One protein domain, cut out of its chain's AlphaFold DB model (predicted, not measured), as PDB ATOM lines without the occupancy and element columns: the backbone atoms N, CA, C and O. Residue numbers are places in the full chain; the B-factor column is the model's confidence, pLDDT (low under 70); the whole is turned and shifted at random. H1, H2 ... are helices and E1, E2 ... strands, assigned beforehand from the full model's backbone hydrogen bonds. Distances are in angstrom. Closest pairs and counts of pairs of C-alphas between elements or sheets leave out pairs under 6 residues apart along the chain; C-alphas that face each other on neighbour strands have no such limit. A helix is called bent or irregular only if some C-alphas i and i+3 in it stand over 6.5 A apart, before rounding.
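Overview. This is residues 22 to 217 of the 217 residues of the protein "Glutamate synthase [NADPH] small chain" of Olavius algarvensis spirochete endosymbiont (UniProt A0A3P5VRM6). One long helix, H2, runs through the middle, and the other parts are set round it: H1 and the two-strand sheet of E3 and E4 on one side, H4 and H5 one after the other along other sides, and H6 across its last turns. The small hairpin of E1 and E2 lies beyond E4, and residues 98 to 106 stick out from the body as a thin loop near the beginning of H2. The printed part has 196 residues, with six named helices and four named strands in the order E1 E2 H1 E3 H2 E4 H3 H4 H5 H6; E1 and E2 are antiparallel, E3 and E4 parallel. The class is mostly helix, though under half of the residues are in named elements. The whole is compact and rounded, with a radius of gyration of the C-alphas of 18.1 A and spans of 49 by 43 by 34 A.

Arrangement. Start at Arg 22 and go on to the hairpin of E1, residues 44 to 46, and E2, residues 49 to 51, which are antiparallel neighbours; across the pair, N 44 and O 51 are within hydrogen-bond range at 2.9 A, and N 49 and O 46 are within hydrogen-bond range at 2.9 A. Next look at H1, residues 66 to 74, and the hub H2, residues 115 to 136, which touches four helices. H1 touches H2 at residues 121 to 129 alone, closest at the C-alphas of Thr 66 and Ala 125, 4.8 A apart, the same way at a shallow tilt of 34 degrees, only just short of steep. E3, residues 79 to 81, and E4, residues 148 to 150, are parallel neighbours, with N 80 to O 148 at 3.0 A and N 150 to O 80 at 2.9 A; E3, H2 and E4 form a strand-helix-strand unit, two parallel strands with a helix between them in the chain, and its crossover is right-handed. The closest C-alphas of E2 and E4 are those of Leu 51 and Val 148, 6.6 A apart. H3, residues 157 to 160, is close to but not clearly touching H4, residues 163 to 173; Ile 160 and Asp 166 have their closest C-alphas, 6.1 A apart. H4 touches H2 at residues 115 to 123 alone, the same way at a shallow tilt of 8 degrees, closest at the C-alphas of Leu 115 and Tyr 168, 6.5 A apart. H5, residues 179 to 193, is apart from H4 and only just touches H2, with 3 pairs of C-alphas within 8 A, the closest those of Ser 123 and Tyr 181 at 7.2 A. H6, residues 204 to 210, touches H2 at residues 131 to 135 alone, opposite ways at a steep tilt of 58 degrees, with the C-alphas of Leu 135 and Arg 206 closest at 6.7 A. Every O i to N i+4 pair is within hydrogen-bond range in H1, H2, H4 and H5; H6 has 0 of 3, but 3 of 4 O i to N i+3 pairs, and H3 is too short for an O i to N i+4 pair.

Along the chain. Find C-alpha 44 at (-30.395, -6.608, 28.339), where E1 begins; E1 and E2 each measure 6.7 A, and E3 and E4 each 6.6 A. H1 runs 12.3 A. Find C-alpha 115 at (-46.975, -3.466, 3.143); from there H2 runs 31.2 A to C-alpha 136. H3 measures 5.1 A, H4 15.3 A and H5 20.8 A. H6 measures 10.6 A and ends at C-alpha 210, (-18.355, 6.045, 9.633); it is irregular, with C-alphas 205 and 208 lying 7.3 A apart.

Size, cuts and confidence. The two C-alphas farthest apart are those of Asp 102 and Ser 195, 53.0 A. The printed part has no cut and ends at Ile 217, the chain's last residue. The links E2 to H1, E3 to H2 and H2 to E4 are long, with 14, 33 and 11 residues. The mean pLDDT of the printed part is 92.1, and it is under 70 at residues 89 to 90 and 104 to 110.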
ATOM      1  N   ARG A  22     -27.089  21.220  11.641       97.81
ATOM      2  CA  ARG A  22     -26.206  22.377  11.386       97.81
ATOM      3  C   ARG A  22     -26.764  23.671  11.977       97.81
ATOM      4  O   ARG A  22     -25.988  24.470  12.495       97.81
ATOM      5  N   HIS A  23     -28.079  23.876  11.902       97.75
ATOM      6  CA  HIS A  23     -28.710  25.137  12.312       97.75
ATOM      7  C   HIS A  23     -29.111  25.168  13.782       97.75
ATOM      8  O   HIS A  23     -28.923  26.189  14.441       97.75
ATOM      9  N   THR A  24     -29.673  24.076  14.298       97.69
ATOM     10  CA  THR A  24     -30.379  24.084  15.590       97.69
ATOM     11  C   THR A  24     -29.922  23.003  16.559       97.69
ATOM     12  O   THR A  24     -30.452  22.943  17.666       97.69
ATOM     13  N   ARG A  25     -28.923  22.177  16.200       98.06
ATOM     14  CA  ARG A  25     -28.451  21.057  17.043       98.06
ATOM     15  C   ARG A  25     -29.599  20.135  17.460       98.06
ATOM     16  O   ARG A  25     -29.687  19.697  18.605       98.06
ATOM     17  N   SER A  26     -30.494  19.866  16.516       98.50
ATOM     18  CA  SER A  26     -31.643  18.988  16.696       98.50
ATOM     19  C   SER A  26     -31.793  18.035  15.520       98.50
ATOM     20  O   SER A  26     -31.248  18.268  14.439       98.50
ATOM     21  N   ILE A  27     -32.521  16.947  15.749       98.50
ATOM     22  CA  ILE A  27     -32.942  16.003  14.715       98.50
ATOM     23  C   ILE A  27     -34.447  15.788  14.850       98.50
ATOM     24  O   ILE A  27     -34.897  15.240  15.857       98.50
ATOM     25  N   PHE A  28     -35.211  16.188  13.830       97.75
ATOM     26  CA  PHE A  28     -36.675  16.139  13.843       97.75
ATOM     27  C   PHE A  28     -37.262  16.763  15.118       97.75
ATOM     28  O   PHE A  28     -38.111  16.168  15.775       97.75
ATOM     29  N   GLU A  29     -36.777  17.959  15.451       97.25
ATOM     30  CA  GLU A  29     -37.183  18.795  16.587       97.25
ATOM     31  C   GLU A  29     -36.765  18.274  17.973       97.25
ATOM     32  O   GLU A  29     -37.004  18.946  18.973       97.25
ATOM     33  N   ILE A  30     -36.065  17.137  18.056       98.44
ATOM     34  CA  ILE A  30     -35.447  16.672  19.304       98.44
ATOM     35  C   ILE A  30     -34.082  17.341  19.453       98.44
ATOM     36  O   ILE A  30     -33.193  17.116  18.627       98.44
ATOM     37  N   SER A  31     -33.910  18.169  20.486       98.25
ATOM     38  CA  SER A  31     -32.639  18.846  20.767       98.25
ATOM     39  C   SER A  31     -31.568  17.850  21.220       98.25
ATOM     40  O   SER A  31     -31.877  16.858  21.876       98.25
ATOM     41  N   GLU A  32     -30.293  18.136  20.942       98.00
ATOM     42  CA  GLU A  32     -29.152  17.356  21.446       98.00
ATOM     43  C   GLU A  32     -29.216  17.123  22.965       98.00
ATOM     44  O   GLU A  32     -28.848  16.048  23.439       98.00
ATOM     45  N   GLY A  33     -29.697  18.112  23.727       97.56
ATOM     46  CA  GLY A  33     -29.849  18.008  25.181       97.56
ATOM     47  C   GLY A  33     -30.857  16.946  25.631       97.56
ATOM     48  O   GLY A  33     -30.732  16.429  26.740       97.56
ATOM     49  N   ASP A  34     -31.798  16.580  24.760       97.81
ATOM     50  CA  ASP A  34     -32.831  15.572  25.011       97.81
ATOM     51  C   ASP A  34     -32.419  14.178  24.514       97.81
ATOM     52  O   ASP A  34     -33.156  13.202  24.689       97.81
ATOM     53  N   PHE A  35     -31.237  14.050  23.897       98.19
ATOM     54  CA  PHE A  35     -30.739  12.752  23.460       98.19
ATOM     55  C   PHE A  35     -30.414  11.900  24.681       98.19
ATOM     56  O   PHE A  35     -29.527  12.208  25.482       98.19
ATOM     57  N   TYR A  36     -31.104  10.774  24.799       97.62
ATOM     58  CA  TYR A  36     -30.881   9.834  25.874       97.62
ATOM     59  C   TYR A  36     -29.498   9.197  25.745       97.62
ATOM     60  O   TYR A  36     -29.186   8.486  24.783       97.62
ATOM     61  N   ARG A  37     -28.682   9.410  26.776       95.44
ATOM     62  CA  ARG A  37     -27.377   8.781  26.946       95.44
ATOM     63  C   ARG A  37     -27.430   7.894  28.171       95.44
ATOM     64  O   ARG A  37     -27.624   8.363  29.291       95.44
ATOM     65  N   LYS A  38     -27.267   6.596  27.946       92.94
ATOM     66  CA  LYS A  38     -27.242   5.617  29.023       92.94
ATOM     67  C   LYS A  38     -26.020   5.858  29.919       92.94
ATOM     68  O   LYS A  38     -24.921   6.063  29.415       92.94
ATOM     69  N   SER A  39     -26.218   5.833  31.238       91.81
ATOM     70  CA  SER A  39     -25.179   6.124  32.239       91.81
ATOM     71  C   SER A  39     -24.477   4.888  32.809       91.81
ATOM     72  O   SER A  39     -23.478   5.026  33.510       91.81
ATOM     73  N   ASP A  40     -24.995   3.691  32.536       92.44
ATOM     74  CA  ASP A  40     -24.450   2.422  33.018       92.44
ATOM     75  C   ASP A  40     -24.154   1.459  31.855       92.44
ATOM     76  O   ASP A  40     -24.634   1.645  30.738       92.44
ATOM     77  N   GLU A  41     -23.389   0.404  32.134       90.88
ATOM     78  CA  GLU A  41     -22.964  -0.592  31.139       90.88
ATOM     79  C   GLU A  41     -23.882  -1.823  31.044       90.88
ATOM     80  O   GLU A  41     -23.520  -2.835  30.445       90.88
ATOM     81  N   ARG A  42     -25.079  -1.784  31.642       93.44
ATOM     82  CA  ARG A  42     -25.986  -2.940  31.645       93.44
ATOM     83  C   ARG A  42     -26.504  -3.213  30.242       93.44
ATOM     84  O   ARG A  42     -27.067  -2.336  29.589       93.44
ATOM     85  N   ILE A  43     -26.387  -4.470  29.836       94.31
ATOM     86  CA  ILE A  43     -26.948  -4.999  28.597       94.31
ATOM     87  C   ILE A  43     -28.122  -5.899  28.964       94.31
ATOM     88  O   ILE A  43     -28.053  -6.667  29.926       94.31
ATOM     89  N   TYR A  44     -29.195  -5.799  28.191       95.12
ATOM     90  CA  TYR A  44     -30.395  -6.608  28.339       95.12
ATOM     91  C   TYR A  44     -30.517  -7.548  27.151       95.12
ATOM     92  O   TYR A  44     -30.050  -7.237  26.054       95.12
ATOM     93  N   GLU A  45     -31.170  -8.683  27.367       95.19
ATOM     94  CA  GLU A  45     -31.473  -9.644  26.317       95.19
ATOM     95  C   GLU A  45     -32.981  -9.880  26.269       95.19
ATOM     96  O   GLU A  45     -33.599 -10.214  27.280       95.19
ATOM     97  N   VAL A  46     -33.577  -9.675  25.097       93.19
ATOM     98  CA  VAL A  46     -35.006  -9.882  24.840       93.19
ATOM     99  C   VAL A  46     -35.124 -10.725  23.576       93.19
ATOM    100  O   VAL A  46     -34.571 -10.368  22.539       93.19
ATOM    101  N   PHE A  47     -35.803 -11.871  23.664       92.12
ATOM    102  CA  PHE A  47     -35.946 -12.836  22.561       92.12
ATOM    103  C   PHE A  47     -34.611 -13.238  21.893       92.12
ATOM    104  O   PHE A  47     -34.538 -13.397  20.677       92.12
ATOM    105  N   GLY A  48     -33.537 -13.377  22.681       92.69
ATOM    106  CA  GLY A  48     -32.201 -13.727  22.180       92.69
ATOM    107  C   GLY A  48     -31.455 -12.583  21.483       92.69
ATOM    108  O   GLY A  48     -30.398 -12.806  20.898       92.69
ATOM    109  N   GLN A  49     -31.992 -11.360  21.516       93.50
ATOM    110  CA  GLN A  49     -31.364 -10.161  20.964       93.50
ATOM    111  C   GLN A  49     -30.883  -9.251  22.094       93.50
ATOM    112  O   GLN A  49     -31.608  -9.020  23.062       93.50
ATOM    113  N   LYS A  50     -29.670  -8.706  21.962       95.00
ATOM    114  CA  LYS A  50     -29.105  -7.770  22.941       95.00
ATOM    115  C   LYS A  50     -29.528  -6.334  22.638       95.00
ATOM    116  O   LYS A  50     -29.543  -5.918  21.485       95.00
ATOM    117  N   LEU A  51     -29.819  -5.566  23.683       95.19
ATOM    118  CA  LEU A  51     -30.160  -4.142  23.614       95.19
ATOM    119  C   LEU A  51     -29.703  -3.404  24.879       95.19
ATOM    120  O   LEU A  51     -29.511  -4.004  25.937       95.19
ATOM    121  N   SER A  52     -29.536  -2.086  24.779       94.00
ATOM    122  CA  SER A  52     -29.022  -1.274  25.894       94.00
ATOM    123  C   SER A  52     -30.096  -0.844  26.907       94.00
ATOM    124  O   SER A  52     -29.785  -0.624  28.079       94.00
ATOM    125  N   VAL A  53     -31.366  -0.750  26.495       94.44
ATOM    126  CA  VAL A  53     -32.494  -0.348  27.357       94.44
ATOM    127  C   VAL A  53     -33.738  -1.176  27.019       94.44
ATOM    128  O   VAL A  53     -34.176  -1.135  25.875       94.44
ATOM    129  N   PRO A  54     -34.373  -1.894  27.961       94.50
ATOM    130  CA  PRO A  54     -35.526  -2.750  27.674       94.50
ATOM    131  C   PRO A  54     -36.829  -1.940  27.605       94.50
ATOM    132  O   PRO A  54     -37.831  -2.308  28.209       94.50
ATOM    133  N   LEU A  55     -36.792  -0.796  26.919       95.56
ATOM    134  CA  LEU A  55     -37.895   0.148  26.790       95.56
ATOM    135  C   LEU A  55     -38.006   0.636  25.347       95.56
ATOM    136  O   LEU A  55     -37.008   0.790  24.634       95.56
ATOM    137  N   GLY A  56     -39.232   0.933  24.951       96.69
ATOM    138  CA  GLY A  56     -39.550   1.642  23.726       96.69
ATOM    139  C   GLY A  56     -41.045   1.580  23.430       96.69
ATOM    140  O   GLY A  56     -41.814   1.046  24.235       96.69
ATOM    141  N   PRO A  57     -41.472   2.199  22.325       97.00
ATOM    142  CA  PRO A  57     -42.879   2.332  21.995       97.00
ATOM    143  C   PRO A  57     -43.494   0.987  21.597       97.00
ATOM    144  O   PRO A  57     -42.861   0.175  20.915       97.00
ATOM    145  N   ALA A  58     -44.753   0.806  21.992       94.50
ATOM    146  CA  ALA A  58     -45.623  -0.240  21.467       94.50
ATOM    147  C   ALA A  58     -46.034   0.060  20.012       94.50
ATOM    148  O   ALA A  58     -45.937   1.206  19.554       94.50
ATOM    149  N   ALA A  59     -46.548  -0.949  19.307       93.25
ATOM    150  CA  ALA A  59     -47.038  -0.828  17.937       93.25
ATOM    151  C   ALA A  59     -48.135   0.246  17.835       93.25
ATOM    152  O   ALA A  59     -49.285   0.050  18.229       93.25
ATOM    153  N   GLY A  60     -47.801   1.402  17.262       90.19
ATOM    154  CA  GLY A  60     -48.672   2.576  17.285       90.19
ATOM    155  C   GLY A  60     -48.290   3.628  16.243       90.19
ATOM    156  O   GLY A  60     -47.335   3.432  15.491       90.19
ATOM    157  N   PRO A  61     -49.013   4.759  16.173       88.19
ATOM    158  CA  PRO A  61     -48.679   5.852  15.251       88.19
ATOM    159  C   PRO A  61     -47.210   6.317  15.359       88.19
ATOM    160  O   PRO A  61     -46.592   6.723  14.373       88.19
ATOM    161  N   GLN A  62     -46.618   6.184  16.550       93.31
ATOM    162  CA  GLN A  62     -45.216   6.504  16.818       93.31
ATOM    163  C   GLN A  62     -44.215   5.572  16.109       93.31
ATOM    164  O   GLN A  62     -43.065   5.944  15.902       93.31
ATOM    165  N   THR A  63     -44.619   4.373  15.693       95.31
ATOM    166  CA  THR A  63     -43.737   3.390  15.042       95.31
ATOM    167  C   THR A  63     -44.128   3.109  13.594       95.31
ATOM    168  O   THR A  63     -43.795   2.061  13.043       95.31
ATOM    169  N   GLN A  64     -44.842   4.048  12.961       93.69
ATOM    170  CA  GLN A  64     -45.325   3.918  11.584       93.69
ATOM    171  C   GLN A  64     -44.355   4.478  10.534       93.69
ATOM    172  O   GLN A  64     -44.237   3.896   9.463       93.69
ATOM    173  N   ILE A  65     -43.665   5.586  10.828       96.19
ATOM    174  CA  ILE A  65     -42.770   6.269   9.878       96.19
ATOM    175  C   ILE A  65     -41.360   6.436  10.437       96.19
ATOM    176  O   ILE A  65     -41.157   6.516  11.652       96.19
ATOM    177  N   THR A  66     -40.393   6.570   9.532       98.38
ATOM    178  CA  THR A  66     -38.960   6.645   9.843       98.38
ATOM    179  C   THR A  66     -38.635   7.734  10.864       98.38
ATOM    180  O   THR A  66     -37.890   7.502  11.813       98.38
ATOM    181  N   GLN A  67     -39.225   8.920  10.698       97.62
ATOM    182  CA  GLN A  67     -38.959  10.073  11.563       97.62
ATOM    183  C   GLN A  67     -39.368   9.804  13.016       97.62
ATOM    184  O   GLN A  67     -38.615  10.114  13.936       97.62
ATOM    185  N   ASN A  68     -40.524   9.170  13.226       97.38
ATOM    186  CA  ASN A  68     -41.032   8.876  14.566       97.38
ATOM    187  C   ASN A  68     -40.216   7.764  15.245       97.38
ATOM    188  O   ASN A  68     -39.955   7.813  16.447       97.38
ATOM    189  N   ILE A  69     -39.739   6.783  14.474       98.62
ATOM    190  CA  ILE A  69     -38.838   5.739  14.985       98.62
ATOM    191  C   ILE A  69     -37.498   6.354  15.415       98.62
ATOM    192  O   ILE A  69     -37.001   6.055  16.502       98.62
ATOM    193  N   ILE A  70     -36.942   7.256  14.600       98.75
ATOM    194  CA  ILE A  70     -35.697   7.970  14.906       98.75
ATOM    195  C   ILE A  70     -35.840   8.818  16.171       98.75
ATOM    196  O   ILE A  70     -35.008   8.703  17.069       98.75
ATOM    197  N   THR A  71     -36.896   9.626  16.282       98.38
ATOM    198  CA  THR A  71     -37.128  10.445  17.486       98.38
ATOM    199  C   THR A  71     -37.300   9.576  18.728       98.38
ATOM    200  O   THR A  71     -36.670   9.851  19.744       98.38
ATOM    201  N   SER A  72     -38.028   8.458  18.627       98.25
ATOM    202  CA  SER A  72     -38.172   7.495  19.729       98.25
ATOM    203  C   SER A  72     -36.825   6.937  20.196       98.25
ATOM    204  O   SER A  72     -36.595   6.794  21.399       98.25
ATOM    205  N   TYR A  73     -35.926   6.609  19.264       98.56
ATOM    206  CA  TYR A  73     -34.581   6.132  19.591       98.56
ATOM    207  C   TYR A  73     -33.733   7.223  20.254       98.56
ATOM    208  O   TYR A  73     -33.078   6.958  21.269       98.56
ATOM    209  N   LEU A  74     -33.762   8.445  19.712       98.50
ATOM    210  CA  LEU A  74     -33.035   9.589  20.269       98.50
ATOM    211  C   LEU A  74     -33.447   9.850  21.718       98.50
ATOM    212  O   LEU A  74     -32.581  10.105  22.544       98.50
ATOM    213  N   THR A  75     -34.723   9.673  22.059       97.50
ATOM    214  CA  THR A  75     -35.243   9.858  23.425       97.50
ATOM    215  C   THR A  75     -35.196   8.590  24.293       97.50
ATOM    216  O   THR A  75     -35.833   8.535  25.341       97.50
ATOM    217  N   GLY A  76     -34.441   7.559  23.890       96.44
ATOM    218  CA  GLY A  76     -34.065   6.432  24.759       96.44
ATOM    219  C   GLY A  76     -34.686   5.077  24.436       96.44
ATOM    220  O   GLY A  76     -34.374   4.094  25.111       96.44
ATOM    221  N   SER A  77     -35.502   4.981  23.389       97.38
ATOM    222  CA  SER A  77     -36.079   3.699  22.973       97.38
ATOM    223  C   SER A  77     -35.022   2.796  22.346       97.38
ATOM    224  O   SER A  77     -34.211   3.239  21.527       97.38
ATOM    225  N   ARG A  78     -35.030   1.515  22.710       97.38
ATOM    226  CA  ARG A  78     -34.150   0.480  22.140       97.38
ATOM    227  C   ARG A  78     -34.874  -0.828  21.847       97.38
ATOM    228  O   ARG A  78     -34.341  -1.634  21.099       97.38
ATOM    229  N   PHE A  79     -36.085  -1.030  22.355       97.81
ATOM    230  CA  PHE A  79     -36.987  -2.083  21.896       97.81
ATOM    231  C   PHE A  79     -38.187  -1.430  21.211       97.81
ATOM    232  O   PHE A  79     -39.034  -0.852  21.885       97.81
ATOM    233  N   ILE A  80     -38.224  -1.444  19.880       98.12
ATOM    234  CA  ILE A  80     -39.229  -0.710  19.099       98.12
ATOM    235  C   ILE A  80     -40.186  -1.716  18.469       98.12
ATOM    236  O   ILE A  80     -39.801  -2.458  17.563       98.12
ATOM    237  N   GLU A  81     -41.429  -1.741  18.948       97.38
ATOM    238  CA  GLU A  81     -42.488  -2.542  18.341       97.38
ATOM    239  C   GLU A  81     -43.065  -1.782  17.142       97.38
ATOM    240  O   GLU A  81     -43.707  -0.738  17.273       97.38
ATOM    241  N   LEU A  82     -42.779  -2.279  15.945       96.88
ATOM    242  CA  LEU A  82     -43.181  -1.648  14.697       96.88
ATOM    243  C   LEU A  82     -44.690  -1.733  14.519       96.88
ATOM    244  O   LEU A  82     -45.331  -2.711  14.914       96.88
ATOM    245  N   LYS A  83     -45.255  -0.692  13.906       94.12
ATOM    246  CA  LYS A  83     -46.694  -0.597  13.716       94.12
ATOM    247  C   LYS A  83     -47.224  -1.831  12.984       94.12
ATOM    248  O   LYS A  83     -46.676  -2.251  11.969       94.12
ATOM    249  N   THR A  84     -48.314  -2.391  13.506       91.25
ATOM    250  CA  THR A  84     -48.951  -3.578  12.941       91.25
ATOM    251  C   THR A  84     -49.325  -3.358  11.483       91.25
ATOM    252  O   THR A  84     -50.117  -2.466  11.169       91.25
ATOM    253  N   VAL A  85     -48.784  -4.200  10.607       91.19
ATOM    254  CA  VAL A  85     -49.093  -4.166   9.176       91.19
ATOM    255  C   VAL A  85     -50.225  -5.115   8.816       91.19
ATOM    256  O   VAL A  85     -50.451  -6.126   9.492       91.19
ATOM    257  N   GLN A  86     -50.902  -4.803   7.709       86.12
ATOM    258  CA  GLN A  86     -51.949  -5.642   7.152       86.12
ATOM    259  C   GLN A  86     -51.946  -5.653   5.603       86.12
ATOM    260  O   GLN A  86     -51.363  -4.774   4.978       86.12
ATOM    261  N   ILE A  87     -52.568  -6.661   4.985       82.62
ATOM    262  CA  ILE A  87     -52.758  -6.852   3.533       82.62
ATOM    263  C   ILE A  87     -53.838  -5.917   2.990       82.62
ATOM    264  O   ILE A  87     -53.740  -5.527   1.836       82.62
ATOM    265  N   LEU A  88     -54.855  -5.577   3.794       75.12
ATOM    266  CA  LEU A  88     -55.865  -4.572   3.440       75.12
ATOM    267  C   LEU A  88     -55.185  -3.202   3.348       75.12
ATOM    268  O   LEU A  88     -55.099  -2.464   4.332       75.12
ATOM    269  N   ASP A  89     -54.646  -2.918   2.170       66.81
ATOM    270  CA  ASP A  89     -53.957  -1.695   1.816       66.81
ATOM    271  C   ASP A  89     -54.914  -0.714   1.115       66.81
ATOM    272  O   ASP A  89     -55.851  -1.104   0.423       66.81
ATOM    273  N   GLY A  90     -54.719   0.589   1.340       66.06
ATOM    274  CA  GLY A  90     -55.551   1.631   0.719       66.06
ATOM    275  C   GLY A  90     -56.909   1.870   1.386       66.06
ATOM    276  O   GLY A  90     -57.852   2.269   0.707       66.06
ATOM    277  N   LEU A  91     -57.015   1.640   2.696       71.62
ATOM    278  CA  LEU A  91     -58.200   2.029   3.457       71.62
ATOM    279  C   LEU A  91     -58.348   3.556   3.465       71.62
ATOM    280  O   LEU A  91     -57.400   4.274   3.786       71.62
ATOM    281  N   GLU A  92     -59.540   4.040   3.122       72.56
ATOM    282  CA  GLU A  92     -59.944   5.403   3.460       72.56
ATOM    283  C   GLU A  92     -60.356   5.404   4.928       72.56
ATOM    284  O   GLU A  92     -61.223   4.628   5.333       72.56
ATOM    285  N   ILE A  93     -59.645   6.212   5.710       74.12
ATOM    286  CA  ILE A  93     -59.793   6.315   7.157       74.12
ATOM    287  C   ILE A  93     -60.420   7.681   7.455       74.12
ATOM    288  O   ILE A  93     -59.829   8.696   7.064       74.12
ATOM    289  N   ASP A  94     -61.587   7.734   8.107       76.94
ATOM    290  CA  ASP A  94     -62.174   9.005   8.530       76.94
ATOM    291  C   ASP A  94     -61.294   9.626   9.625       76.94
ATOM    292  O   ASP A  94     -60.770   8.978  10.536       76.94
ATOM    293  N   LYS A  95     -61.078  10.938   9.513       77.56
ATOM    294  CA  LYS A  95     -60.196  11.693  10.412       77.56
ATOM    295  C   LYS A  95     -61.002  12.748  11.173       77.56
ATOM    296  O   LYS A  95     -61.745  13.499  10.536       77.56
ATOM    297  N   PRO A  96     -60.816  12.882  12.503       76.12
ATOM    298  CA  PRO A  96     -59.811  12.208  13.339       76.12
ATOM    299  C   PRO A  96     -60.149  10.735  13.633       76.12
ATOM    300  O   PRO A  96     -61.263  10.428  14.028       76.12
ATOM    301  N   CYS A  97     -59.161   9.846  13.487       75.50
ATOM    302  CA  CYS A  97     -59.308   8.397  13.699       75.50
ATOM    303  C   CYS A  97     -58.960   7.931  15.126       75.50
ATOM    304  O   CYS A  97     -58.976   6.739  15.435       75.50
ATOM    305  N   ILE A  98     -58.598   8.878  15.996       77.69
ATOM    306  CA  ILE A  98     -58.362   8.648  17.418       77.69
ATOM    307  C   ILE A  98     -59.148   9.715  18.170       77.69
ATOM    308  O   ILE A  98     -58.838  10.905  18.060       77.69
ATOM    309  N   ASP A  99     -60.148   9.281  18.930       77.69
ATOM    310  CA  ASP A  99     -60.897  10.145  19.836       77.69
ATOM    311  C   ASP A  99     -60.303  10.023  21.243       77.69
ATOM    312  O   ASP A  99     -60.288   8.947  21.838       77.69
ATOM    313  N   MET A 100     -59.740  11.126  21.737       74.94
ATOM    314  CA  MET A 100     -58.928  11.213  22.959       74.94
ATOM    315  C   MET A 100     -59.622  12.092  24.008       74.94
ATOM    316  O   MET A 100     -59.015  13.023  24.538       74.94
ATOM    317  N   THR A 101     -60.905  11.847  24.265       74.62
ATOM    318  CA  THR A 101     -61.640  12.543  25.331       74.62
ATOM    319  C   THR A 101     -61.250  11.989  26.701       74.62
ATOM    320  O   THR A 101     -60.348  12.525  27.343       74.62
ATOM    321  N   ASP A 102     -61.872  10.884  27.110       74.62
ATOM    322  CA  ASP A 102     -61.696  10.304  28.448       74.62
ATOM    323  C   ASP A 102     -61.147   8.873  28.349       74.62
ATOM    324  O   ASP A 102     -60.140   8.520  28.965       74.62
ATOM    325  N   GLU A 103     -61.779   8.066  27.498       71.94
ATOM    326  CA  GLU A 103     -61.315   6.751  27.073       71.94
ATOM    327  C   GLU A 103     -60.864   6.886  25.617       71.94
ATOM    328  O   GLU A 103     -61.640   7.290  24.755       71.94
ATOM    329  N   GLY A 104     -59.587   6.614  25.343       65.75
ATOM    330  CA  GLY A 104     -59.052   6.695  23.987       65.75
ATOM    331  C   GLY A 104     -59.691   5.631  23.099       65.75
ATOM    332  O   GLY A 104     -59.312   4.461  23.182       65.75
ATOM    333  N   PHE A 105     -60.638   6.017  22.246       58.94
ATOM    334  CA  PHE A 105     -61.234   5.112  21.272       58.94
ATOM    335  C   PHE A 105     -60.442   5.186  19.973       58.94
ATOM    336  O   PHE A 105     -60.336   6.238  19.338       58.94
ATOM    337  N   ASN A 106     -59.897   4.043  19.562       67.38
ATOM    338  CA  ASN A 106     -59.464   3.882  18.186       67.38
ATOM    339  C   ASN A 106     -60.716   3.620  17.353       67.38
ATOM    340  O   ASN A 106     -61.320   2.551  17.463       67.38
ATOM    341  N   THR A 107     -61.134   4.610  16.575       59.06
ATOM    342  CA  THR A 107     -62.354   4.492  15.782       59.06
ATOM    343  C   THR A 107     -62.116   3.666  14.519       59.06
ATOM    344  O   THR A 107     -63.092   3.270  13.888       59.06
ATOM    345  N   GLU A 108     -60.850   3.364  14.163       63.91
ATOM    346  CA  GLU A 108     -60.475   2.801  12.858       63.91
ATOM    347  C   GLU A 108     -59.233   1.870  12.843       63.91
ATOM    348  O   GLU A 108     -58.742   1.388  13.866       63.91
ATOM    349  N   TRP A 109     -58.771   1.520  11.634       67.88
ATOM    350  CA  TRP A 109     -57.772   0.486  11.346       67.88
ATOM    351  C   TRP A 109     -56.331   0.903  11.657       67.88
ATOM    352  O   TRP A 109     -56.006   2.068  11.858       67.88
ATOM    353  N   SER A 110     -55.435  -0.088  11.702       65.25
ATOM    354  CA  SER A 110     -54.093   0.088  12.244       65.25
ATOM    355  C   SER A 110     -53.191   0.993  11.399       65.25
ATOM    356  O   SER A 110     -52.474   1.780  11.996       65.25
ATOM    357  N   THR A 111     -53.179   0.946  10.066       76.81
ATOM    358  CA  THR A 111     -52.156   1.667   9.278       76.81
ATOM    359  C   THR A 111     -52.681   2.237   7.961       76.81
ATOM    360  O   THR A 111     -53.482   1.606   7.277       76.81
ATOM    361  N   GLU A 112     -52.174   3.417   7.585       81.12
ATOM    362  CA  GLU A 112     -52.383   4.041   6.265       81.12
ATOM    363  C   GLU A 112     -51.360   3.550   5.220       81.12
ATOM    364  O   GLU A 112     -51.489   3.835   4.029       81.12
ATOM    365  N   LEU A 113     -50.311   2.839   5.651       88.81
ATOM    366  CA  LEU A 113     -49.230   2.392   4.775       88.81
ATOM    367  C   LEU A 113     -49.521   1.012   4.187       88.81
ATOM    368  O   LEU A 113     -49.847   0.067   4.904       88.81
ATOM    369  N   THR A 114     -49.290   0.876   2.882       91.94
ATOM    370  CA  THR A 114     -49.193  -0.439   2.234       91.94
ATOM    371  C   THR A 114     -48.045  -1.260   2.840       91.94
ATOM    372  O   THR A 114     -47.074  -0.695   3.350       91.94
ATOM    373  N   LEU A 115     -48.076  -2.590   2.695       93.75
ATOM    374  CA  LEU A 115     -46.975  -3.466   3.143       93.75
ATOM    375  C   LEU A 115     -45.611  -3.040   2.586       93.75
ATOM    376  O   LEU A 115     -44.601  -3.091   3.284       93.75
ATOM    377  N   ARG A 116     -45.580  -2.591   1.324       94.88
ATOM    378  CA  ARG A 116     -44.356  -2.085   0.698       94.88
ATOM    379  C   ARG A 116     -43.878  -0.809   1.381       94.88
ATOM    380  O   ARG A 116     -42.706  -0.725   1.708       94.88
ATOM    381  N   GLN A 117     -44.761   0.163   1.591       95.25
ATOM    382  CA  GLN A 117     -44.400   1.429   2.237       95.25
ATOM    383  C   GLN A 117     -43.948   1.234   3.685       95.25
ATOM    384  O   GLN A 117     -42.979   1.862   4.094       95.25
ATOM    385  N   ALA A 118     -44.613   0.355   4.437       95.44
ATOM    386  CA  ALA A 118     -44.211   0.008   5.795       95.44
ATOM    387  C   ALA A 118     -42.792  -0.579   5.813       95.44
ATOM    388  O   ALA A 118     -41.933  -0.070   6.525       95.44
ATOM    389  N   TRP A 119     -42.515  -1.570   4.954       97.44
ATOM    390  CA  TRP A 119     -41.158  -2.099   4.788       97.44
ATOM    391  C   TRP A 119     -40.155  -0.995   4.416       97.44
ATOM    392  O   TRP A 119     -39.112  -0.888   5.051       97.44
ATOM    393  N   GLU A 120     -40.483  -0.131   3.448       97.94
ATOM    394  CA  GLU A 120     -39.599   0.967   3.043       97.94
ATOM    395  C   GLU A 120     -39.283   1.911   4.219       97.94
ATOM    396  O   GLU A 120     -38.124   2.271   4.407       97.94
ATOM    397  N   GLU A 121     -40.263   2.295   5.039       98.19
ATOM    398  CA  GLU A 121     -40.032   3.143   6.217       98.19
ATOM    399  C   GLU A 121     -39.207   2.436   7.300       98.19
ATOM    400  O   GLU A 121     -38.301   3.035   7.881       98.19
ATOM    401  N   TYR A 122     -39.458   1.153   7.555       98.38
ATOM    402  CA  TYR A 122     -38.716   0.408   8.575       98.38
ATOM    403  C   TYR A 122     -37.275   0.137   8.149       98.38
ATOM    404  O   TYR A 122     -36.367   0.286   8.964       98.38
ATOM    405  N   SER A 123     -37.031  -0.159   6.873       98.56
ATOM    406  CA  SER A 123     -35.680  -0.294   6.325       98.56
ATOM    407  C   SER A 123     -34.907   1.025   6.351       98.56
ATOM    408  O   SER A 123     -33.747   1.040   6.763       98.56
ATOM    409  N   LYS A 124     -35.530   2.156   5.983       98.81
ATOM    410  CA  LYS A 124     -34.889   3.476   6.120       98.81
ATOM    411  C   LYS A 124     -34.539   3.762   7.579       98.81
ATOM    412  O   LYS A 124     -33.418   4.180   7.858       98.81
ATOM    413  N   ALA A 125     -35.467   3.518   8.508       98.69
ATOM    414  CA  ALA A 125     -35.221   3.694   9.936       98.69
ATOM    415  C   ALA A 125     -34.067   2.814  10.421       98.69
ATOM    416  O   ALA A 125     -33.174   3.316  11.093       98.69
ATOM    417  N   TRP A 126     -34.040   1.540  10.030       98.50
ATOM    418  CA  TRP A 126     -32.963   0.612  10.366       98.50
ATOM    419  C   TRP A 126     -31.592   1.164   9.968       98.50
ATOM    420  O   TRP A 126     -30.709   1.291  10.815       98.50
ATOM    421  N   ILE A 127     -31.435   1.574   8.708       98.62
ATOM    422  CA  ILE A 127     -30.180   2.128   8.186       98.62
ATOM    423  C   ILE A 127     -29.800   3.420   8.931       98.62
ATOM    424  O   ILE A 127     -28.664   3.590   9.377       98.62
ATOM    425  N   LEU A 128     -30.752   4.343   9.097       98.75
ATOM    426  CA  LEU A 128     -30.492   5.647   9.709       98.75
ATOM    427  C   LEU A 128     -30.212   5.559  11.211       98.75
ATOM    428  O   LEU A 128     -29.443   6.371  11.723       98.75
ATOM    429  N   LEU A 129     -30.767   4.578  11.922       98.56
ATOM    430  CA  LEU A 129     -30.441   4.357  13.328       98.56
ATOM    431  C   LEU A 129     -28.988   3.909  13.514       98.56
ATOM    432  O   LEU A 129     -28.339   4.402  14.434       98.56
ATOM    433  N   HIS A 130     -28.438   3.077  12.623       98.12
ATOM    434  CA  HIS A 130     -27.005   2.750  12.648       98.12
ATOM    435  C   HIS A 130     -26.140   4.000  12.434       98.12
ATOM    436  O   HIS A 130     -25.150   4.202  13.140       98.12
ATOM    437  N   LEU A 131     -26.537   4.880  11.507       98.12
ATOM    438  CA  LEU A 131     -25.857   6.155  11.275       98.12
ATOM    439  C   LEU A 131     -25.904   7.069  12.510       98.12
ATOM    440  O   LEU A 131     -24.863   7.555  12.949       98.12
ATOM    441  N   ILE A 132     -27.087   7.293  13.079       98.00
ATOM    442  CA  ILE A 132     -27.298   8.147  14.260       98.00
ATOM    443  C   ILE A 132     -26.536   7.605  15.468       98.00
ATOM    444  O   ILE A 132     -25.877   8.366  16.180       98.00
ATOM    445  N   GLU A 133     -26.599   6.293  15.694       97.19
ATOM    446  CA  GLU A 133     -25.920   5.640  16.809       97.19
ATOM    447  C   GLU A 133     -24.412   5.926  16.791       97.19
ATOM    448  O   GLU A 133     -23.844   6.306  17.820       97.19
ATOM    449  N   GLN A 134     -23.783   5.831  15.617       96.00
ATOM    450  CA  GLN A 134     -22.361   6.129  15.433       96.00
ATOM    451  C   GLN A 134     -22.065   7.635  15.484       96.00
ATOM    452  O   GLN A 134     -21.165   8.072  16.210       96.00
ATOM    453  N   LEU A 135     -22.851   8.456  14.778       96.25
ATOM    454  CA  LEU A 135     -22.667   9.911  14.730       96.25
ATOM    455  C   LEU A 135     -22.703  10.555  16.111       96.25
ATOM    456  O   LEU A 135     -21.914  11.457  16.377       96.25
ATOM    457  N   PHE A 136     -23.561  10.075  17.006       96.69
ATOM    458  CA  PHE A 136     -23.729  10.665  18.332       96.69
ATOM    459  C   PHE A 136     -23.136   9.820  19.463       96.69
ATOM    460  O   PHE A 136     -23.195  10.251  20.616       96.69
ATOM    461  N   ASN A 137     -22.508   8.675  19.158       94.75
ATOM    462  CA  ASN A 137     -21.988   7.715  20.141       94.75
ATOM    463  C   ASN A 137     -23.067   7.333  21.172       94.75
ATOM    464  O   ASN A 137     -22.910   7.573  22.369       94.75
ATOM    465  N   LEU A 138     -24.205   6.837  20.678       95.31
ATOM    466  CA  LEU A 138     -25.366   6.421  21.484       95.31
ATOM    467  C   LEU A 138     -25.433   4.902  21.704       95.31
ATOM    468  O   LEU A 138     -26.354   4.417  22.367       95.31
ATOM    469  N   GLY A 139     -24.479   4.170  21.121       92.62
ATOM    470  CA  GLY A 139     -24.325   2.731  21.273       92.62
ATOM    471  C   GLY A 139     -23.624   2.351  22.577       92.62
ATOM    472  O   GLY A 139     -23.266   3.204  23.389       92.62
ATOM    473  N   MET A 140     -23.408   1.051  22.758       90.88
ATOM    474  CA  MET A 140     -22.693   0.495  23.908       90.88
ATOM    475  C   MET A 140     -21.422  -0.226  23.446       90.88
ATOM    476  O   MET A 140     -21.454  -0.898  22.411       90.88
ATOM    477  N   PRO A 141     -20.317  -0.152  24.208       85.56
ATOM    478  CA  PRO A 141     -19.114  -0.921  23.906       85.56
ATOM    479  C   PRO A 141     -19.407  -2.422  23.761       85.56
ATOM    480  O   PRO A 141     -20.124  -3.008  24.572       85.56
ATOM    481  N   GLY A 142     -18.844  -3.052  22.727       84.12
ATOM    482  CA  GLY A 142     -18.997  -4.492  22.481       84.12
ATOM    483  C   GLY A 142     -20.353  -4.923  21.907       84.12
ATOM    484  O   GLY A 142     -20.596  -6.124  21.788       84.12
ATOM    485  N   MET A 143     -21.226  -3.978  21.544       90.25
ATOM    486  CA  MET A 143     -22.466  -4.245  20.814       90.25
ATOM    487  C   MET A 143     -22.339  -3.796  19.357       90.25
ATOM    488  O   MET A 143     -21.785  -2.737  19.080       90.25
ATOM    489  N   GLU A 144     -22.878  -4.595  18.437       89.69
ATOM    490  CA  GLU A 144     -22.983  -4.234  17.016       89.69
ATOM    491  C   GLU A 144     -23.978  -3.084  16.800       89.69
ATOM    492  O   GLU A 144     -23.684  -2.124  16.093       89.69
ATOM    493  N   ARG A 145     -25.128  -3.169  17.477       94.94
ATOM    494  CA  ARG A 145     -26.167  -2.138  17.559       94.94
ATOM    495  C   ARG A 145     -26.832  -2.177  18.927       94.94
ATOM    496  O   ARG A 145     -26.893  -3.239  19.550       94.94
ATOM    497  N   SER A 146     -27.361  -1.053  19.408       96.50
ATOM    498  CA  SER A 146     -27.945  -0.987  20.757       96.50
ATOM    499  C   SER A 146     -29.465  -1.186  20.836       96.50
ATOM    500  O   SER A 146     -30.002  -1.225  21.949       96.50
ATOM    501  N   PHE A 147     -30.148  -1.296  19.694       97.38
ATOM    502  CA  PHE A 147     -31.608  -1.360  19.558       97.38
ATOM    503  C   PHE A 147     -32.062  -2.617  18.815       97.38
ATOM    504  O   PHE A 147     -31.261  -3.217  18.115       97.38
ATOM    505  N   VAL A 148     -33.344  -2.978  18.919       97.19
ATOM    506  CA  VAL A 148     -34.017  -4.109  18.263       97.19
ATOM    507  C   VAL A 148     -35.383  -3.664  17.744       97.19
ATOM    508  O   VAL A 148     -36.096  -2.921  18.422       97.19
ATOM    509  N   PHE A 149     -35.757  -4.147  16.557       97.69
ATOM    510  CA  PHE A 149     -37.117  -4.037  16.032       97.69
ATOM    511  C   PHE A 149     -37.899  -5.314  16.320       97.69
ATOM    512  O   PHE A 149     -37.399  -6.422  16.123       97.69
ATOM    513  N   ASN A 150     -39.138  -5.152  16.768       96.56
ATOM    514  CA  ASN A 150     -40.106  -6.227  16.912       96.56
ATOM    515  C   ASN A 150     -41.235  -5.990  15.906       96.56
ATOM    516  O   ASN A 150     -41.849  -4.927  15.911       96.56
ATOM    517  N   ILE A 151     -41.465  -6.941  15.000       94.31
ATOM    518  CA  ILE A 151     -42.527  -6.812  13.999       94.31
ATOM    519  C   ILE A 151     -43.863  -7.278  14.577       94.31
ATOM    520  O   ILE A 151     -43.956  -8.359  15.154       94.31
ATOM    521  N   SER A 152     -44.907  -6.484  14.351       88.75
ATOM    522  CA  SER A 152     -46.292  -6.846  14.642       88.75
ATOM    523  C   SER A 152     -47.036  -7.087  13.325       88.75
ATOM    524  O   SER A 152     -46.990  -6.260  12.413       88.75
ATOM    525  N   VAL A 153     -47.704  -8.236  13.193       89.00
ATOM    526  CA  VAL A 153     -48.453  -8.624  11.986       89.00
ATOM    527  C   VAL A 153     -49.881  -8.983  12.379       89.00
ATOM    528  O   VAL A 153     -50.099  -9.901  13.166       89.00
ATOM    529  N   GLY A 154     -50.858  -8.257  11.838       80.81
ATOM    530  CA  GLY A 154     -52.262  -8.379  12.232       80.81
ATOM    531  C   GLY A 154     -53.036  -9.390  11.393       80.81
ATOM    532  O   GLY A 154     -53.875  -8.976  10.600       80.81
ATOM    533  N   TYR A 155     -52.768 -10.693  11.547       80.00
ATOM    534  CA  TYR A 155     -53.494 -11.754  10.830       80.00
ATOM    535  C   TYR A 155     -53.591 -13.077  11.580       80.00
ATOM    536  O   TYR A 155     -52.778 -13.398  12.445       80.00
ATOM    537  N   ASP A 156     -54.568 -13.882  11.166       88.44
ATOM    538  CA  ASP A 156     -54.566 -15.312  11.434       88.44
ATOM    539  C   ASP A 156     -53.476 -16.033  10.612       88.44
ATOM    540  O   ASP A 156     -52.806 -15.466   9.744       88.44
ATOM    541  N   LEU A 157     -53.291 -17.329  10.869       91.31
ATOM    542  CA  LEU A 157     -52.287 -18.125  10.160       91.31
ATOM    543  C   LEU A 157     -52.511 -18.147   8.638       91.31
ATOM    544  O   LEU A 157     -51.544 -18.229   7.880       91.31
ATOM    545  N   ALA A 158     -53.766 -18.108   8.185       90.81
ATOM    546  CA  ALA A 158     -54.091 -18.106   6.763       90.81
ATOM    547  C   ALA A 158     -53.655 -16.794   6.097       90.81
ATOM    548  O   ALA A 158     -53.055 -16.834   5.024       90.81
ATOM    549  N   GLY A 159     -53.893 -15.653   6.749       89.31
ATOM    550  CA  GLY A 159     -53.449 -14.329   6.324       89.31
ATOM    551  C   GLY A 159     -51.929 -14.195   6.312       89.31
ATOM    552  O   GLY A 159     -51.371 -13.730   5.321       89.31
ATOM    553  N   ILE A 160     -51.242 -14.683   7.352       91.50
ATOM    554  CA  ILE A 160     -49.769 -14.677   7.418       91.50
ATOM    555  C   ILE A 160     -49.155 -15.449   6.243       91.50
ATOM    556  O   ILE A 160     -48.182 -14.996   5.651       91.50
ATOM    557  N   LYS A 161     -49.749 -16.586   5.865       92.19
ATOM    558  CA  LYS A 161     -49.281 -17.423   4.747       92.19
ATOM    559  C   LYS A 161     -49.567 -16.842   3.361       92.19
ATOM    560  O   LYS A 161     -49.183 -17.457   2.364       92.19
ATOM    561  N   GLN A 162     -50.269 -15.715   3.253       94.56
ATOM    562  CA  GLN A 162     -50.515 -15.116   1.946       94.56
ATOM    563  C   GLN A 162     -49.220 -14.523   1.372       94.56
ATOM    564  O   GLN A 162     -48.482 -13.860   2.104       94.56
ATOM    565  N   PRO A 163     -48.970 -14.657   0.054       95.56
ATOM    566  CA  PRO A 163     -47.719 -14.211  -0.560       95.56
ATOM    567  C   PRO A 163     -47.312 -12.752  -0.275       95.56
ATOM    568  O   PRO A 163     -46.120 -12.503  -0.103       95.56
ATOM    569  N   PRO A 164     -48.229 -11.760  -0.210       94.06
ATOM    570  CA  PRO A 164     -47.849 -10.388   0.121       94.06
ATOM    571  C   PRO A 164     -47.303 -10.236   1.544       94.06
ATOM    572  O   PRO A 164     -46.332  -9.504   1.735       94.06
ATOM    573  N   MET A 165     -47.917 -10.919   2.516       94.56
ATOM    574  CA  MET A 165     -47.526 -10.849   3.924       94.56
ATOM    575  C   MET A 165     -46.260 -11.659   4.194       94.56
ATOM    576  O   MET A 165     -45.341 -11.151   4.827       94.56
ATOM    577  N   ASP A 166     -46.178 -12.872   3.652       95.12
ATOM    578  CA  ASP A 166     -44.982 -13.715   3.731       95.12
ATOM    579  C   ASP A 166     -43.754 -12.979   3.173       95.12
ATOM    580  O   ASP A 166     -42.737 -12.841   3.850       95.12
ATOM    581  N   ARG A 167     -43.892 -12.345   1.999       95.44
ATOM    582  CA  ARG A 167     -42.838 -11.502   1.420       95.44
ATOM    583  C   ARG A 167     -42.457 -10.327   2.322       95.44
ATOM    584  O   ARG A 167     -41.281  -9.988   2.392       95.44
ATOM    585  N   TYR A 168     -43.421  -9.675   2.972       96.19
ATOM    586  CA  TYR A 168     -43.121  -8.610   3.933       96.19
ATOM    587  C   TYR A 168     -42.301  -9.149   5.115       96.19
ATOM    588  O   TYR A 168     -41.281  -8.559   5.463       96.19
ATOM    589  N   ILE A 169     -42.698 -10.286   5.691       96.56
ATOM    590  CA  ILE A 169     -42.005 -10.909   6.827       96.56
ATOM    591  C   ILE A 169     -40.578 -11.306   6.444       96.56
ATOM    592  O   ILE A 169     -39.643 -10.973   7.173       96.56
ATOM    593  N   GLU A 170     -40.385 -11.968   5.302       96.88
ATOM    594  CA  GLU A 170     -39.049 -12.380   4.859       96.88
ATOM    595  C   GLU A 170     -38.141 -11.176   4.585       96.88
ATOM    596  O   GLU A 170     -36.994 -11.179   5.023       96.88
ATOM    597  N   ARG A 171     -38.667 -10.090   4.005       97.06
ATOM    598  CA  ARG A 171     -37.922  -8.830   3.846       97.06
ATOM    599  C   ARG A 171     -37.518  -8.195   5.173       97.06
ATOM    600  O   ARG A 171     -36.424  -7.650   5.283       97.06
ATOM    601  N   MET A 172     -38.396  -8.237   6.175       97.06
ATOM    602  CA  MET A 172     -38.096  -7.711   7.510       97.06
ATOM    603  C   MET A 172     -37.050  -8.552   8.253       97.06
ATOM    604  O   MET A 172     -36.380  -8.026   9.138       97.06
ATOM    605  N   LYS A 173     -36.910  -9.838   7.912       95.56
ATOM    606  CA  LYS A 173     -35.848 -10.711   8.433       95.56
ATOM    607  C   LYS A 173     -34.520 -10.465   7.723       95.56
ATOM    608  O   LYS A 173     -33.494 -10.411   8.391       95.56
ATOM    609  N   ASP A 174     -34.553 -10.328   6.399       96.19
ATOM    610  CA  ASP A 174     -33.384 -10.060   5.565       96.19
ATOM    611  C   ASP A 174     -33.782  -9.261   4.311       96.19
ATOM    612  O   ASP A 174     -34.515  -9.736   3.441       96.19
ATOM    613  N   SER A 175     -33.289  -8.024   4.220       96.88
ATOM    614  CA  SER A 175     -33.506  -7.132   3.073       96.88
ATOM    615  C   SER A 175     -32.342  -7.135   2.073       96.88
ATOM    616  O   SER A 175     -32.407  -6.409   1.083       96.88
ATOM    617  N   GLY A 176     -31.290  -7.936   2.273       93.56
ATOM    618  CA  GLY A 176     -30.068  -7.904   1.458       93.56
ATOM    619  C   GLY A 176     -30.275  -8.258  -0.019       93.56
ATOM    620  O   GLY A 176     -29.511  -7.826  -0.878       93.56
ATOM    621  N   ALA A 177     -31.339  -8.997  -0.345       94.38
ATOM    622  CA  ALA A 177     -31.710  -9.310  -1.727       94.38
ATOM    623  C   ALA A 177     -32.540  -8.206  -2.415       94.38
ATOM    624  O   ALA A 177     -32.791  -8.281  -3.621       94.38
ATOM    625  N   GLU A 178     -33.002  -7.190  -1.680       97.81
ATOM    626  CA  GLU A 178     -33.857  -6.136  -2.221       97.81
ATOM    627  C   GLU A 178     -33.016  -5.025  -2.858       97.81
ATOM    628  O   GLU A 178     -32.313  -4.279  -2.178       97.81
ATOM    629  N   THR A 179     -33.159  -4.836  -4.174       97.94
ATOM    630  CA  THR A 179     -32.436  -3.797  -4.931       97.94
ATOM    631  C   THR A 179     -32.580  -2.412  -4.303       97.94
ATOM    632  O   THR A 179     -31.612  -1.666  -4.213       97.94
ATOM    633  N   ARG A 180     -33.780  -2.079  -3.818       97.81
ATOM    634  CA  ARG A 180     -34.053  -0.776  -3.206       97.81
ATOM    635  C   ARG A 180     -33.312  -0.571  -1.879       97.81
ATOM    636  O   ARG A 180     -32.950   0.558  -1.567       97.81
ATOM    637  N   TYR A 181     -33.081  -1.643  -1.121       98.38
ATOM    638  CA  TYR A 181     -32.293  -1.593   0.108       98.38
ATOM    639  C   TYR A 181     -30.818  -1.318  -0.213       98.38
ATOM    640  O   TYR A 181     -30.237  -0.384   0.338       98.38
ATOM    641  N   GLU A 182     -30.254  -2.032  -1.193       98.19
ATOM    642  CA  GLU A 182     -28.879  -1.797  -1.660       98.19
ATOM    643  C   GLU A 182     -28.695  -0.395  -2.262       98.19
ATOM    644  O   GLU A 182     -27.666   0.239  -2.045       98.19
ATOM    645  N   GLU A 183     -29.694   0.146  -2.965       98.44
ATOM    646  CA  GLU A 183     -29.662   1.535  -3.447       98.44
ATOM    647  C   GLU A 183     -29.460   2.536  -2.297       98.44
ATOM    648  O   GLU A 183     -28.648   3.456  -2.418       98.44
ATOM    649  N   TRP A 184     -30.153   2.353  -1.169       98.62
ATOM    650  CA  TRP A 184     -29.998   3.218   0.006       98.62
ATOM    651  C   TRP A 184     -28.655   3.028   0.705       98.62
ATOM    652  O   TRP A 184     -28.014   4.019   1.062       98.62
ATOM    653  N   LEU A 185     -28.189   1.787   0.853       98.56
ATOM    654  CA  LEU A 185     -26.863   1.492   1.401       98.56
ATOM    655  C   LEU A 185     -25.751   2.099   0.535       98.56
ATOM    656  O   LEU A 185     -24.852   2.767   1.050       98.56
ATOM    657  N   SER A 186     -25.838   1.947  -0.786       98.19
ATOM    658  CA  SER A 186     -24.914   2.542  -1.754       98.19
ATOM    659  C   SER A 186     -24.946   4.068  -1.711       98.19
ATOM    660  O   SER A 186     -23.887   4.701  -1.673       98.19
ATOM    661  N   HIS A 187     -26.135   4.674  -1.629       98.12
ATOM    662  CA  HIS A 187     -26.263   6.119  -1.453       98.12
ATOM    663  C   HIS A 187     -25.579   6.582  -0.163       98.12
ATOM    664  O   HIS A 187     -24.755   7.493  -0.197       98.12
ATOM    665  N   LEU A 188     -25.859   5.932   0.970       98.44
ATOM    666  CA  LEU A 188     -25.228   6.269   2.245       98.44
ATOM    667  C   LEU A 188     -23.703   6.101   2.182       98.44
ATOM    668  O   LEU A 188     -22.978   6.967   2.665       98.44
ATOM    669  N   ARG A 189     -23.205   5.045   1.530       98.06
ATOM    670  CA  ARG A 189     -21.769   4.809   1.315       98.06
ATOM    671  C   ARG A 189     -21.122   5.956   0.539       98.06
ATOM    672  O   ARG A 189     -20.073   6.450   0.945       98.06
ATOM    673  N   GLN A 190     -21.755   6.415  -0.540       97.50
ATOM    674  CA  GLN A 190     -21.278   7.557  -1.329       97.50
ATOM    675  C   GLN A 190     -21.283   8.849  -0.512       97.50
ATOM    676  O   GLN A 190     -20.317   9.607  -0.558       97.50
ATOM    677  N   ARG A 191     -22.339   9.079   0.277       97.12
ATOM    678  CA  ARG A 191     -22.432  10.234   1.177       97.12
ATOM    679  C   ARG A 191     -21.323  10.204   2.225       97.12
ATOM    680  O   ARG A 191     -20.647  11.204   2.388       97.12
ATOM    681  N   ILE A 192     -21.069   9.070   2.874       97.06
ATOM    682  CA  ILE A 192     -19.976   8.919   3.851       97.06
ATOM    683  C   ILE A 192     -18.590   9.080   3.199       97.06
ATOM    684  O   ILE A 192     -17.669   9.577   3.837       97.06
ATOM    685  N   ALA A 193     -18.407   8.693   1.937       96.06
ATOM    686  CA  ALA A 193     -17.134   8.899   1.239       96.06
ATOM    687  C   ALA A 193     -16.873  10.378   0.883       96.06
ATOM    688  O   ALA A 193     -15.724  10.777   0.683       96.06
ATOM    689  N   ASP A 194     -17.918  11.206   0.815       96.06
ATOM    690  CA  ASP A 194     -17.788  12.637   0.568       96.06
ATOM    691  C   ASP A 194     -17.306  13.369   1.832       96.06
ATOM    692  O   ASP A 194     -18.012  13.482   2.836       96.06
ATOM    693  N   SER A 195     -16.103  13.944   1.759       92.38
ATOM    694  CA  SER A 195     -15.510  14.768   2.826       92.38
ATOM    695  C   SER A 195     -16.382  15.951   3.278       92.38
ATOM    696  O   SER A 195     -16.184  16.488   4.369       92.38
ATOM    697  N   SER A 196     -17.341  16.379   2.455       95.19
ATOM    698  CA  SER A 196     -18.268  17.464   2.764       95.19
ATOM    699  C   SER A 196     -19.521  17.017   3.525       95.19
ATOM    700  O   SER A 196     -20.255  17.871   4.023       95.19
ATOM    701  N   PHE A 197     -19.747  15.710   3.687       97.12
ATOM    702  CA  PHE A 197     -20.955  15.143   4.296       97.12
ATOM    703  C   PHE A 197     -21.289  15.742   5.663       97.12
ATOM    704  O   PHE A 197     -22.397  16.241   5.879       97.12
ATOM    705  N   LEU A 198     -20.302  15.762   6.561       97.69
ATOM    706  CA  LEU A 198     -20.430  16.323   7.906       97.69
ATOM    707  C   LEU A 198     -19.970  17.780   8.004       97.69
ATOM    708  O   LEU A 198     -19.919  18.331   9.101       97.69
ATOM    709  N   LYS A 199     -19.655  18.443   6.890       97.12
ATOM    710  CA  LYS A 199     -19.181  19.828   6.920       97.12
ATOM    711  C   LYS A 199     -20.228  20.755   7.544       97.12
ATOM    712  O   LYS A 199     -21.403  20.736   7.169       97.12
ATOM    713  N   GLY A 200     -19.784  21.585   8.483       96.38
ATOM    714  CA  GLY A 200     -20.613  22.543   9.211       96.38
ATOM    715  C   GLY A 200     -21.423  21.924  10.351       96.38
ATOM    716  O   GLY A 200     -22.159  22.643  11.017       96.38
ATOM    717  N   THR A 201     -21.306  20.616  10.594       96.81
ATOM    718  CA  THR A 201     -22.067  19.927  11.650       96.81
ATOM    719  C   THR A 201     -21.365  19.969  13.007       96.81
ATOM    720  O   THR A 201     -21.979  19.652  14.024       96.81
ATOM    721  N   GLY A 202     -20.073  20.308  13.074       96.19
ATOM    722  CA  GLY A 202     -19.253  20.120  14.279       96.19
ATOM    723  C   GLY A 202     -18.931  18.648  14.595       96.19
ATOM    724  O   GLY A 202     -18.282  18.367  15.602       96.19
ATOM    725  N   LEU A 203     -19.387  17.704  13.763       96.62
ATOM    726  CA  LEU A 203     -19.124  16.266  13.873       96.62
ATOM    727  C   LEU A 203     -18.082  15.789  12.850       96.62
ATOM    728  O   LEU A 203     -17.902  14.590  12.680       96.62
ATOM    729  N   GLU A 204     -17.361  16.696  12.186       96.56
ATOM    730  CA  GLU A 204     -16.374  16.374  11.145       96.56
ATOM    731  C   GLU A 204     -15.297  15.404  11.651       96.56
ATOM    732  O   GLU A 204     -14.857  14.514  10.929       96.56
ATOM    733  N   HIS A 205     -14.929  15.517  12.932       94.69
ATOM    734  CA  HIS A 205     -13.987  14.618  13.603       94.69
ATOM    735  C   HIS A 205     -14.454  13.150  13.656       94.69
ATOM    736  O   HIS A 205     -13.648  12.266  13.935       94.69
ATOM    737  N   ARG A 206     -15.738  12.877  13.394       94.50
ATOM    738  CA  ARG A 206     -16.331  11.532  13.395       94.50
ATOM    739  C   ARG A 206     -16.393  10.882  12.022       94.50
ATOM    740  O   ARG A 206     -16.780   9.720  11.952       94.50
ATOM    741  N   GLN A 207     -15.994  11.574  10.953       94.62
ATOM    742  CA  GLN A 207     -16.048  11.033   9.591       94.62
ATOM    743  C   GLN A 207     -15.380   9.652   9.494       94.62
ATOM    744  O   GLN A 207     -15.983   8.715   8.981       94.62
ATOM    745  N   GLY A 208     -14.178   9.506  10.065       93.12
ATOM    746  CA  GLY A 208     -13.432   8.245  10.033       93.12
ATOM    747  C   GLY A 208     -14.118   7.092  10.777       93.12
ATOM    748  O   GLY A 208     -13.909   5.936  10.439       93.12
ATOM    749  N   MET A 209     -14.990   7.373  11.753       92.12
ATOM    750  CA  MET A 209     -15.755   6.328  12.455       92.12
ATOM    751  C   MET A 209     -16.893   5.753  11.599       92.12
ATOM    752  O   MET A 209     -17.391   4.662  11.878       92.12
ATOM    753  N   LEU A 210     -17.320   6.486  10.566       95.06
ATOM    754  CA  LEU A 210     -18.355   6.045   9.633       95.06
ATOM    755  C   LEU A 210     -17.797   5.130   8.535       95.06
ATOM    756  O   LEU A 210     -18.573   4.518   7.799       95.06
ATOM    757  N   GLU A 211     -16.473   5.007   8.418       91.62
ATOM    758  CA  GLU A 211     -15.850   4.088   7.471       91.62
ATOM    759  C   GLU A 211     -16.299   2.643   7.745       91.62
ATOM    760  O   GLU A 211     -16.364   2.169   8.886       91.62
ATOM    761  N   GLY A 212     -16.706   1.953   6.677       91.56
ATOM    762  CA  GLY A 212     -17.259   0.600   6.753       91.56
ATOM    763  C   GLY A 212     -18.575   0.484   7.531       91.56
ATOM    764  O   GLY A 212     -18.965  -0.633   7.857       91.56
ATOM    765  N   LEU A 213     -19.259   1.590   7.874       94.75
ATOM    766  CA  LEU A 213     -20.557   1.546   8.567       94.75
ATOM    767  C   LEU A 213     -21.569   0.711   7.790       94.75
ATOM    768  O   LEU A 213     -22.213  -0.153   8.366       94.75
ATOM    769  N   VAL A 214     -21.673   0.967   6.488       95.62
ATOM    770  CA  VAL A 214     -22.644   0.320   5.600       95.62
ATOM    771  C   VAL A 214     -22.461  -1.195   5.554       95.62
ATOM    772  O   VAL A 214     -23.439  -1.913   5.427       95.62
ATOM    773  N   ASP A 215     -21.234  -1.689   5.719       92.62
ATOM    774  CA  ASP A 215     -20.941  -3.124   5.655       92.62
ATOM    775  C   ASP A 215     -21.319  -3.864   6.958       92.62
ATOM    776  O   ASP A 215     -21.201  -5.085   7.031       92.62
ATOM    777  N   ARG A 216     -21.756  -3.126   7.992       90.00
ATOM    778  CA  ARG A 216     -22.255  -3.644   9.280       90.00
ATOM    779  C   ARG A 216     -23.783  -3.546   9.419       90.00
ATOM    780  O   ARG A 216     -24.294  -3.823  10.499       90.00
ATOM    781  N   ILE A 217     -24.482  -3.062   8.390       91.56
ATOM    782  CA  ILE A 217     -25.941  -2.844   8.373       91.56
ATOM    783  C   ILE A 217     -26.627  -3.986   7.632       91.56
ATOM    784  O   ILE A 217     -27.712  -4.405   8.103       91.56
TER     785      ILE A 217